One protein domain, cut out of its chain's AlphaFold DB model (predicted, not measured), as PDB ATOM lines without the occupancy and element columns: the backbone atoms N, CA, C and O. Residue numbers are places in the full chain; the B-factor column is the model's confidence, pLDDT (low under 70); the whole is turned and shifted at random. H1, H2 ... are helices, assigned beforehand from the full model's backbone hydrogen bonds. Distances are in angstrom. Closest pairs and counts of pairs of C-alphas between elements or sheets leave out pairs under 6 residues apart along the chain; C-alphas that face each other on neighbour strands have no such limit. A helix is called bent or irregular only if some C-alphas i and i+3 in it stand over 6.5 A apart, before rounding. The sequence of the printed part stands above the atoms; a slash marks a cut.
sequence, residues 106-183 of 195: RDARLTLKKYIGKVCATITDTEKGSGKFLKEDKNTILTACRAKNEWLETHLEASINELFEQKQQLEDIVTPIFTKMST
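What this domain is: This is residues 106 to 183 of the 195 residues of the protein "ankyrin repeat domain-containing protein 45" of Trichechus manatus latirostris (Florida manatee) (UniProt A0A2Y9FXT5). Picture three helices side by side in an up-and-down bundle, each running against the one before it in the chain, with their centres at the corners of a triangle. The whole is one slim body along which H1, H2 and H3 run lengthwise, with a link at one end from H1 to H2 and at the other end from H2 to H3. The printed part has 78 residues with three named helices, in the order H1, H2, H3, and no named strand; the class is all helix. It is compact, with a radius of gyration of the C-alphas of 13.1 A, and only just elongated, spanning 41 by 21 by 19 A.

Where its parts are: Find C-alpha 106 at (157.695, 159.595, 129.675), where H1 begins; it holds residues 106 to 128 and runs 33.5 A to C-alpha 128 at (145.509, 129.077, 136.101). H3, residues 160 to 182, also has 23 residues and measures 31.8 A; look for its last C-alpha, 182, at (157.734, 133.041, 149.159). Near residue 176 H3 has a kink of 30 degrees. It is neither bent nor irregular, but only just: C-alphas 173 and 176 are 6.5 A apart. Between these two in the chain comes H2, residues 135 to 154, 28.6 A from first to last C-alpha.

How they stand to each other: Begin with H1, which touches both other helices. Look at Ile 116 and Cys 145: their C-alphas, the closest of H1 and H2, are 5.7 A apart. H1 and H2 form a helical hairpin, running opposite ways at a shallow tilt of 27 degrees. Next find Leu 112 and Lys 167, whose C-alphas, the closest of H1 and H3, are 5.7 A apart. H1 and H3 run the same way at a shallow tilt of 22 degrees. H2 and H3 touch and form the second helical hairpin, running opposite ways at a shallow tilt of 13 degrees; their closest C-alphas, those of Ile 141 and Val 174, are 6.4 A apart. Along the backbone, every O i to N i+4 pair of H2 is within hydrogen-bond range, against 18 of 19 in H1 and 17 of 19 in H3.

The domain as a whole: The two C-alphas farthest apart are those of Ser 130 and Glu 157, at 41.6 A. The printed part has no cut. The link from H1 to H2 has 6 residues and is short; the link from H2 to H3 has 5 and is tight. In the B-factor column you will find a mean pLDDT of 85.9 for the printed part, with values under 70 at residues 127 to 132 and 182 to 183, where the model's confidence is low.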
ATOM      1  N   ARG A 106     158.087 160.659 130.598       76.31
ATOM      2  CA  ARG A 106     157.695 159.595 129.675       76.31
ATOM      3  C   ARG A 106     158.274 158.222 130.030       76.31
ATOM      4  O   ARG A 106     157.527 157.242 130.012       76.31
ATOM      5  N   ASP A 107     159.564 158.128 130.343       76.19
ATOM      6  CA  ASP A 107     160.201 156.859 130.719       76.19
ATOM      7  C   ASP A 107     159.778 156.386 132.118       76.19
ATOM      8  O   ASP A 107     159.465 155.207 132.312       76.19
ATOM      9  N   ALA A 108     159.650 157.302 133.084       83.00
ATOM     10  CA  ALA A 108     159.102 156.994 134.407       83.00
ATOM     11  C   ALA A 108     157.657 156.462 134.306       83.00
ATOM     12  O   ALA A 108     157.321 155.431 134.896       83.00
ATOM     13  N   ARG A 109     156.828 157.086 133.460       87.75
ATOM     14  CA  ARG A 109     155.472 156.630 133.120       87.75
ATOM     15  C   ARG A 109     155.465 155.261 132.455       87.75
ATOM     16  O   ARG A 109     154.675 154.398 132.841       87.75
ATOM     17  N   LEU A 110     156.333 155.038 131.469       88.00
ATOM     18  CA  LEU A 110     156.449 153.741 130.806       88.00
ATOM     19  C   LEU A 110     156.879 152.653 131.796       88.00
ATOM     20  O   LEU A 110     156.337 151.548 131.771       88.00
ATOM     21  N   THR A 111     157.817 152.971 132.684       89.50
ATOM     22  CA  THR A 111     158.290 152.080 133.746       89.50
ATOM     23  C   THR A 111     157.161 151.713 134.705       89.50
ATOM     24  O   THR A 111     156.966 150.525 134.973       89.50
ATOM     25  N   LEU A 112     156.369 152.688 135.165       92.50
ATOM     26  CA  LEU A 112     155.194 152.433 136.002       92.50
ATOM     27  C   LEU A 112     154.176 151.543 135.274       92.50
ATOM     28  O   LEU A 112     153.754 150.524 135.819       92.50
ATOM     29  N   LYS A 113     153.856 151.846 134.010       93.50
ATOM     30  CA  LYS A 113     152.932 151.042 133.192       93.50
ATOM     31  C   LYS A 113     153.419 149.598 133.008       93.50
ATOM     32  O   LYS A 113     152.639 148.657 133.153       93.50
ATOM     33  N   LYS A 114     154.715 149.401 132.734       93.44
ATOM     34  CA  LYS A 114     155.344 148.071 132.644       93.44
ATOM     35  C   LYS A 114     155.274 147.326 133.977       93.44
ATOM     36  O   LYS A 114     154.974 146.133 133.991       93.44
ATOM     37  N   TYR A 115     155.534 148.016 135.087       94.62
ATOM     38  CA  TYR A 115     155.464 147.421 136.418       94.62
ATOM     39  C   TYR A 115     154.038 146.968 136.762       94.62
ATOM     40  O   TYR A 115     153.862 145.813 137.147       94.62
ATOM     41  N   ILE A 116     153.026 147.811 136.519       95.19
ATOM     42  CA  ILE A 116     151.605 147.450 136.667       95.19
ATOM     43  C   ILE A 116     151.279 146.199 135.838       95.19
ATOM     44  O   ILE A 116     150.718 145.238 136.362       95.19
ATOM     45  N   GLY A 117     151.689 146.169 134.564       94.62
ATOM     46  CA  GLY A 117     151.482 145.014 133.687       94.62
ATOM     47  C   GLY A 117     152.099 143.723 134.236       94.62
ATOM     48  O   GLY A 117     151.431 142.689 134.271       94.62
ATOM     49  N   LYS A 118     153.339 143.788 134.738       93.12
ATOM     50  CA  LYS A 118     154.033 142.652 135.369       93.12
ATOM     51  C   LYS A 118     153.274 142.127 136.590       93.12
ATOM     52  O   LYS A 118     153.119 140.915 136.747       93.12
ATOM     53  N   VAL A 119     152.815 143.028 137.457       92.00
ATOM     54  CA  VAL A 119     152.080 142.671 138.677       92.00
ATOM     55  C   VAL A 119     150.745 142.005 138.330       92.00
ATOM     56  O   VAL A 119     150.463 140.922 138.840       92.00
ATOM     57  N   CYS A 120     149.967 142.585 137.411       90.88
ATOM     58  CA  CYS A 120     148.705 142.001 136.948       90.88
ATOM     59  C   CYS A 120     148.904 140.616 136.315       90.88
ATOM     60  O   CYS A 120     148.194 139.681 136.678       90.88
ATOM     61  N   ALA A 121     149.893 140.459 135.429       90.19
ATOM     62  CA  ALA A 121     150.195 139.173 134.795       90.19
ATOM     63  C   ALA A 121     150.541 138.094 135.834       90.19
ATOM     64  O   ALA A 121     149.974 137.005 135.807       90.19
ATOM     65  N   THR A 122     151.375 138.438 136.824       87.12
ATOM     66  CA  THR A 122     151.746 137.528 137.922       87.12
ATOM     67  C   THR A 122     150.513 137.014 138.681       87.12
ATOM     68  O   THR A 122     150.454 135.840 139.060       87.12
ATOM     69  N   ILE A 123     149.505 137.871 138.885       85.31
ATOM     70  CA  ILE A 123     148.248 137.514 139.565       85.31
ATOM     71  C   ILE A 123     147.352 136.637 138.684       85.31
ATOM     72  O   ILE A 123     146.772 135.668 139.178       85.31
ATOM     73  N   THR A 124     147.236 136.952 137.393       82.19
ATOM     74  CA  THR A 124     146.419 136.178 136.444       82.19
ATOM     75  C   THR A 124     147.013 134.790 136.174       82.19
ATOM     76  O   THR A 124     146.272 133.810 136.111       82.19
ATOM     77  N   ASP A 125     148.339 134.658 136.094       79.12
ATOM     78  CA  ASP A 125     149.001 133.360 135.894       79.12
ATOM     79  C   ASP A 125     148.843 132.437 137.112       79.12
ATOM     80  O   ASP A 125     148.637 131.229 136.970       79.12
ATOM     81  N   THR A 126     148.819 133.002 138.326       70.62
ATOM     82  CA  THR A 126     148.502 132.252 139.555       70.62
ATOM     83  C   THR A 126     147.018 131.891 139.705       70.62
ATOM     84  O   THR A 126     146.646 131.249 140.687       70.62
ATOM     85  N   GLU A 127     146.144 132.288 138.776       65.25
ATOM     86  CA  GLU A 127     144.750 131.826 138.710       65.25
ATOM     87  C   GLU A 127     144.600 130.528 137.902       65.25
ATOM     88  O   GLU A 127     143.717 129.724 138.187       65.25
ATOM     89  N   LYS A 128     145.504 130.286 136.943       64.06
ATOM     90  CA  LYS A 128     145.509 129.077 136.101       64.06
ATOM     91  C   LYS A 128     146.236 127.892 136.746       64.06
ATOM     92  O   LYS A 128     145.968 126.748 136.392       64.06
ATOM     93  N   GLY A 129     147.142 128.153 137.688       56.75
ATOM     94  CA  GLY A 129     147.755 127.140 138.549       56.75
ATOM     95  C   GLY A 129     147.091 127.117 139.926       56.75
ATOM     96  O   GLY A 129     146.762 128.172 140.462       56.75
ATOM     97  N   SER A 130     146.898 125.937 140.520       48.75
ATOM     98  CA  SER A 130     146.331 125.785 141.867       48.75
ATOM     99  C   SER A 130     147.156 126.517 142.937       48.75
ATOM    100  O   SER A 130     148.055 125.949 143.545       48.75
ATOM    101  N   GLY A 131     146.798 127.780 143.170       64.31
ATOM    102  CA  GLY A 131     146.763 128.449 144.466       64.31
ATOM    103  C   GLY A 131     148.097 128.779 145.130       64.31
ATOM    104  O   GLY A 131     148.749 127.907 145.690       64.31
ATOM    105  N   LYS A 132     148.403 130.081 145.226       64.88
ATOM    106  CA  LYS A 132     149.257 130.637 146.302       64.88
ATOM    107  C   LYS A 132     148.813 131.996 146.855       64.88
ATOM    108  O   LYS A 132     149.306 132.407 147.896       64.88
ATOM    109  N   PHE A 133     147.861 132.667 146.211       70.94
ATOM    110  CA  PHE A 133     147.429 134.005 146.603       70.94
ATOM    111  C   PHE A 133     146.096 133.966 147.357       70.94
ATOM    112  O   PHE A 133     145.143 133.335 146.886       70.94
ATOM    113  N   LEU A 134     145.994 134.686 148.476       78.31
ATOM    114  CA  LEU A 134     144.708 134.899 149.136       78.31
ATOM    115  C   LEU A 134     143.810 135.764 148.242       78.31
ATOM    116  O   LEU A 134     144.276 136.704 147.602       78.31
ATOM    117  N   LYS A 135     142.507 135.459 148.206       83.69
ATOM    118  CA  LYS A 135     141.528 136.206 147.396       83.69
ATOM    119  C   LYS A 135     141.512 137.700 147.745       83.69
ATOM    120  O   LYS A 135     141.384 138.528 146.850       83.69
ATOM    121  N   GLU A 136     141.667 138.021 149.025       85.56
ATOM    122  CA  GLU A 136     141.746 139.394 149.526       85.56
ATOM    123  C   GLU A 136     143.011 140.100 149.032       85.56
ATOM    124  O   GLU A 136     142.912 141.125 148.367       85.56
ATOM    125  N   ASP A 137     144.180 139.488 149.233       88.19
ATOM    126  CA  ASP A 137     145.466 140.009 148.755       88.19
ATOM    127  C   ASP A 137     145.470 140.239 147.229       88.19
ATOM    128  O   ASP A 137     145.967 141.261 146.751       88.19
ATOM    129  N   LYS A 138     144.865 139.326 146.447       87.44
ATOM    130  CA  LYS A 138     144.687 139.500 144.990       87.44
ATOM    131  C   LYS A 138     143.867 140.744 144.686       87.44
ATOM    132  O   LYS A 138     144.255 141.547 143.840       87.44
ATOM    133  N   ASN A 139     142.721 140.880 145.352       89.75
ATOM    134  CA  ASN A 139     141.804 141.983 145.108       89.75
ATOM    135  C   ASN A 139     142.436 143.331 145.480       89.75
ATOM    136  O   ASN A 139     142.286 144.298 144.734       89.75
ATOM    137  N   THR A 140     143.202 143.376 146.572       92.75
ATOM    138  CA  THR A 140     143.962 144.560 146.995       92.75
ATOM    139  C   THR A 140     144.945 145.000 145.914       92.75
ATOM    140  O   THR A 140     144.931 146.162 145.509       92.75
ATOM    141  N   ILE A 141     145.748 144.076 145.374       92.62
ATOM    142  CA  ILE A 141     146.718 144.428 144.331       92.62
ATOM    143  C   ILE A 141     146.032 144.814 143.019       92.62
ATOM    144  O   ILE A 141     146.442 145.789 142.393       92.62
ATOM    145  N   LEU A 142     144.990 144.092 142.595       92.31
ATOM    146  CA  LEU A 142     144.256 144.426 141.370       92.31
ATOM    147  C   LEU A 142     143.599 145.809 141.462       92.31
ATOM    148  O   LEU A 142     143.641 146.572 140.496       92.31
ATOM    149  N   THR A 143     143.041 146.150 142.625       94.69
ATOM    150  CA  THR A 143     142.470 147.479 142.888       94.69
ATOM    151  C   THR A 143     143.552 148.556 142.822       94.69
ATOM    152  O   THR A 143     143.369 149.554 142.128       94.69
ATOM    153  N   ALA A 144     144.710 148.329 143.454       96.31
ATOM    154  CA  ALA A 144     145.839 149.254 143.392       96.31
ATOM    155  C   ALA A 144     146.351 149.441 141.951       96.31
ATOM    156  O   ALA A 144     146.526 150.570 141.501       96.31
ATOM    157  N   CYS A 145     146.518 148.353 141.196       96.31
ATOM    158  CA  CYS A 145     146.939 148.393 139.794       96.31
ATOM    159  C   CYS A 145     145.956 149.178 138.917       96.31
ATOM    160  O   CYS A 145     146.384 149.978 138.086       96.31
ATOM    161  N   ARG A 146     144.644 148.977 139.112       95.69
ATOM    162  CA  ARG A 146     143.603 149.732 138.402       95.69
ATOM    163  C   ARG A 146     143.701 151.224 138.711       95.69
ATOM    164  O   ARG A 146     143.758 152.012 137.777       95.69
ATOM    165  N   ALA A 147     143.787 151.585 139.990       96.62
ATOM    166  CA  ALA A 147     143.891 152.979 140.412       96.62
ATOM    167  C   ALA A 147     145.139 153.667 139.832       96.62
ATOM    168  O   ALA A 147     145.049 154.786 139.339       96.62
ATOM    169  N   LYS A 148     146.301 152.991 139.823       96.44
ATOM    170  CA  LYS A 148     147.521 153.552 139.215       96.44
ATOM    171  C   LYS A 148     147.411 153.694 137.692       96.44
ATOM    172  O   LYS A 148     147.924 154.665 137.147       96.44
ATOM    173  N   ASN A 149     146.735 152.768 137.005       95.44
ATOM    174  CA  ASN A 149     146.469 152.898 135.567       95.44
ATOM    175  C   ASN A 149     145.544 154.082 135.256       95.44
ATOM    176  O   ASN A 149     145.851 154.865 134.367       95.44
ATOM    177  N   GLU A 150     144.455 154.240 136.006       96.25
ATOM    178  CA  GLU A 150     143.534 155.373 135.852       96.25
ATOM    179  C   GLU A 150     144.239 156.709 136.124       96.25
ATOM    180  O   GLU A 150     144.083 157.678 135.378       96.25
ATOM    181  N   TRP A 151     145.093 156.752 137.150       96.88
ATOM    182  CA  TRP A 151     145.906 157.928 137.444       96.88
ATOM    183  C   TRP A 151     146.845 158.275 136.280       96.88
ATOM    184  O   TRP A 151     146.927 159.433 135.878       96.88
ATOM    185  N   LEU A 152     147.491 157.271 135.671       93.12
ATOM    186  CA  LEU A 152     148.317 157.480 134.480       93.12
ATOM    187  C   LEU A 152     147.510 158.048 133.304       93.12
ATOM    188  O   LEU A 152     148.030 158.885 132.571       93.12
ATOM    189  N   GLU A 153     146.268 157.621 133.094       91.38
ATOM    190  CA  GLU A 153     145.434 158.115 131.989       91.38
ATOM    191  C   GLU A 153     144.933 159.547 132.214       91.38
ATOM    192  O   GLU A 153     144.771 160.295 131.252       91.38
ATOM    193  N   THR A 154     144.741 159.943 133.472       93.56
ATOM    194  CA  THR A 154     144.195 161.257 133.845       93.56
ATOM    195  C   THR A 154     145.262 162.330 134.065       93.56
ATOM    196  O   THR A 154     144.990 163.504 133.842       93.56
ATOM    197  N   HIS A 155     146.487 161.956 134.447       88.56
ATOM    198  CA  HIS A 155     147.553 162.902 134.796       88.56
ATOM    199  C   HIS A 155     148.659 162.906 133.744       88.56
ATOM    200  O   HIS A 155     149.794 162.566 134.056       88.56
ATOM    201  N   LEU A 156     148.351 163.214 132.478       83.00
ATOM    202  CA  LEU A 156     149.306 163.112 131.358       83.00
ATOM    203  C   LEU A 156     150.597 163.928 131.561       83.00
ATOM    204  O   LEU A 156     151.659 163.471 131.142       83.00
ATOM    205  N   GLU A 157     150.501 165.051 132.270       78.56
ATOM    206  CA  GLU A 157     151.589 166.004 132.546       78.56
ATOM    207  C   GLU A 157     152.249 165.800 133.922       78.56
ATOM    208  O   GLU A 157     152.966 166.668 134.408       78.56
ATOM    209  N   ALA A 158     152.005 164.656 134.570       79.44
ATOM    210  CA  ALA A 158     152.630 164.336 135.848       79.44
ATOM    211  C   ALA A 158     154.161 164.435 135.792       79.44
ATOM    212  O   ALA A 158     154.806 163.887 134.891       79.44
ATOM    213  N   SER A 159     154.731 165.052 136.824       79.19
ATOM    214  CA  SER A 159     156.173 165.168 136.998       79.19
ATOM    215  C   SER A 159     156.825 163.806 137.250       79.19
ATOM    216  O   SER A 159     156.203 162.834 137.695       79.19
ATOM    217  N   ILE A 160     158.134 163.740 137.008       80.19
ATOM    218  CA  ILE A 160     158.949 162.545 137.268       80.19
ATOM    219  C   ILE A 160     158.806 162.093 138.730       80.19
ATOM    220  O   ILE A 160     158.618 160.903 138.984       80.19
ATOM    221  N   ASN A 161     158.830 163.034 139.679       80.69
ATOM    222  CA  ASN A 161     158.709 162.747 141.110       80.69
ATOM    223  C   ASN A 161     157.361 162.107 141.456       80.69
ATOM    224  O   ASN A 161     157.327 161.101 142.162       80.69
ATOM    225  N   GLU A 162     156.259 162.625 140.912       88.31
ATOM    226  CA  GLU A 162     154.933 162.038 141.125       88.31
ATOM    227  C   GLU A 162     154.852 160.623 140.549       88.31
ATOM    228  O   GLU A 162     154.317 159.722 141.190       88.31
ATOM    229  N   LEU A 163     155.430 160.385 139.369       89.75
ATOM    230  CA  LEU A 163     155.465 159.055 138.755       89.75
ATOM    231  C   LEU A 163     156.266 158.047 139.590       89.75
ATOM    232  O   LEU A 163     155.859 156.886 139.719       89.75
ATOM    233  N   PHE A 164     157.383 158.480 140.173       87.31
ATOM    234  CA  PHE A 164     158.157 157.671 141.112       87.31
ATOM    235  C   PHE A 164     157.383 157.371 142.391       87.31
ATOM    236  O   PHE A 164     157.366 156.220 142.823       87.31
ATOM    237  N   GLU A 165     156.696 158.365 142.944       92.94
ATOM    238  CA  GLU A 165     155.853 158.212 144.128       92.94
ATOM    239  C   GLU A 165     154.719 157.206 143.865       92.94
ATOM    240  O   GLU A 165     154.515 156.264 144.632       92.94
ATOM    241  N   GLN A 166     154.040 157.305 142.715       96.62
ATOM    242  CA  GLN A 166     153.011 156.336 142.320       96.62
ATOM    243  C   GLN A 166     153.566 154.911 142.184       96.62
ATOM    244  O   GLN A 166     152.887 153.945 142.554       96.62
ATOM    245  N   LYS A 167     154.792 154.767 141.664       93.00
ATOM    246  CA  LYS A 167     155.489 153.477 141.577       93.00
ATOM    247  C   LYS A 167     155.821 152.926 142.960       93.00
ATOM    248  O   LYS A 167     155.524 151.757 143.208       93.00
ATOM    249  N   GLN A 168     156.385 153.749 143.840       93.06
ATOM    250  CA  GLN A 168     156.759 153.350 145.193       93.06
ATOM    251  C   GLN A 168     155.531 152.890 145.986       93.06
ATOM    252  O   GLN A 168     155.534 151.791 146.527       93.06
ATOM    253  N   GLN A 169     154.428 153.643 145.935       96.56
ATOM    254  CA  GLN A 169     153.176 153.264 146.599       96.56
ATOM    255  C   GLN A 169     152.638 151.904 146.132       96.56
ATOM    256  O   GLN A 169     152.083 151.141 146.921       96.56
ATOM    257  N   LEU A 170     152.783 151.578 144.842       96.19
ATOM    258  CA  LEU A 170     152.403 150.256 144.343       96.19
ATOM    259  C   LEU A 170     153.381 149.169 144.817       96.19
ATOM    260  O   LEU A 170     152.951 148.066 145.155       96.19
ATOM    261  N   GLU A 171     154.682 149.455 144.857       95.19
ATOM    262  CA  GLU A 171     155.705 148.547 145.393       95.19
ATOM    263  C   GLU A 171     155.495 148.249 146.881       95.19
ATOM    264  O   GLU A 171     155.581 147.081 147.269       95.19
ATOM    265  N   ASP A 172     155.124 149.245 147.682       95.94
ATOM    266  CA  ASP A 172     154.859 149.101 149.116       95.94
ATOM    267  C   ASP A 172     153.652 148.200 149.402       95.94
ATOM    268  O   ASP A 172     153.622 147.495 150.409       95.94
ATOM    269  N   ILE A 173     152.674 148.159 148.491       94.06
ATOM    270  CA  ILE A 173     151.523 147.249 148.580       94.06
ATOM    271  C   ILE A 173     151.908 145.841 148.104       94.06
ATOM    272  O   ILE A 173     151.592 144.842 148.756       94.06
ATOM    273  N   VAL A 174     152.587 145.735 146.959       92.69
ATOM    274  CA  VAL A 174     152.843 144.450 146.283       92.69
ATOM    275  C   VAL A 174     153.936 143.635 146.975       92.69
ATOM    276  O   VAL A 174     153.784 142.426 147.166       92.69
ATOM    277  N   THR A 175     155.034 144.277 147.372       91.62
ATOM    278  CA  THR A 175     156.223 143.626 147.944       91.62
ATOM    279  C   THR A 175     155.927 142.797 149.196       91.62
ATOM    280  O   THR A 175     156.309 141.619 149.217       91.62
ATOM    281  N   PRO A 176     155.236 143.314 150.234       90.62
ATOM    282  CA  PRO A 176     154.947 142.517 151.424       90.62
ATOM    283  C   PRO A 176     154.035 141.326 151.113       90.62
ATOM    284  O   PRO A 176     154.201 140.259 151.704       90.62
ATOM    285  N   ILE A 177     153.107 141.467 150.164       89.50
ATOM    286  CA  ILE A 177     152.203 140.386 149.762       89.50
ATOM    287  C   ILE A 177     152.970 139.287 149.009       89.50
ATOM    288  O   ILE A 177     152.860 138.110 149.350       89.50
ATOM    289  N   PHE A 178     153.818 139.650 148.042       85.62
ATOM    290  CA  PHE A 178     154.665 138.687 147.326       85.62
ATOM    291  C   PHE A 178     155.689 138.004 148.249       85.62
ATOM    292  O   PHE A 178     155.949 136.804 148.117       85.62
ATOM    293  N   THR A 179     156.222 138.725 149.238       84.88
ATOM    294  CA  THR A 179     157.156 138.171 150.233       84.88
ATOM    295  C   THR A 179     156.471 137.138 151.131       84.88
ATOM    296  O   THR A 179     157.010 136.047 151.344       84.88
ATOM    297  N   LYS A 180     155.241 137.418 151.593       78.62
ATOM    298  CA  LYS A 180     154.416 136.459 152.352       78.62
ATOM    299  C   LYS A 180     154.147 135.159 151.579       78.62
ATOM    300  O   LYS A 180     153.958 134.128 152.213       78.62
ATOM    301  N   MET A 181     154.172 135.170 150.242       70.06
ATOM    302  CA  MET A 181     154.000 133.956 149.426       70.06
ATOM    303  C   MET A 181     155.268 133.109 149.269       70.06
ATOM    304  O   MET A 181     155.174 131.902 149.048       70.06
ATOM    305  N   SER A 182     156.447 133.731 149.340       65.12
ATOM    306  CA  SER A 182     157.734 133.041 149.159       65.12
ATOM    307  C   SER A 182     158.164 132.268 150.409       65.12
ATOM    308  O   SER A 182     159.042 131.412 150.344       65.12
ATOM    309  N   THR A 183     157.521 132.536 151.547       60.06
ATOM    310  CA  THR A 183     157.750 131.817 152.800       60.06
ATOM    311  C   THR A 183     156.729 130.682 152.956       60.06
ATOM    312  O   THR A 183     155.521 130.926 152.916       60.06
TER     313      THR A 183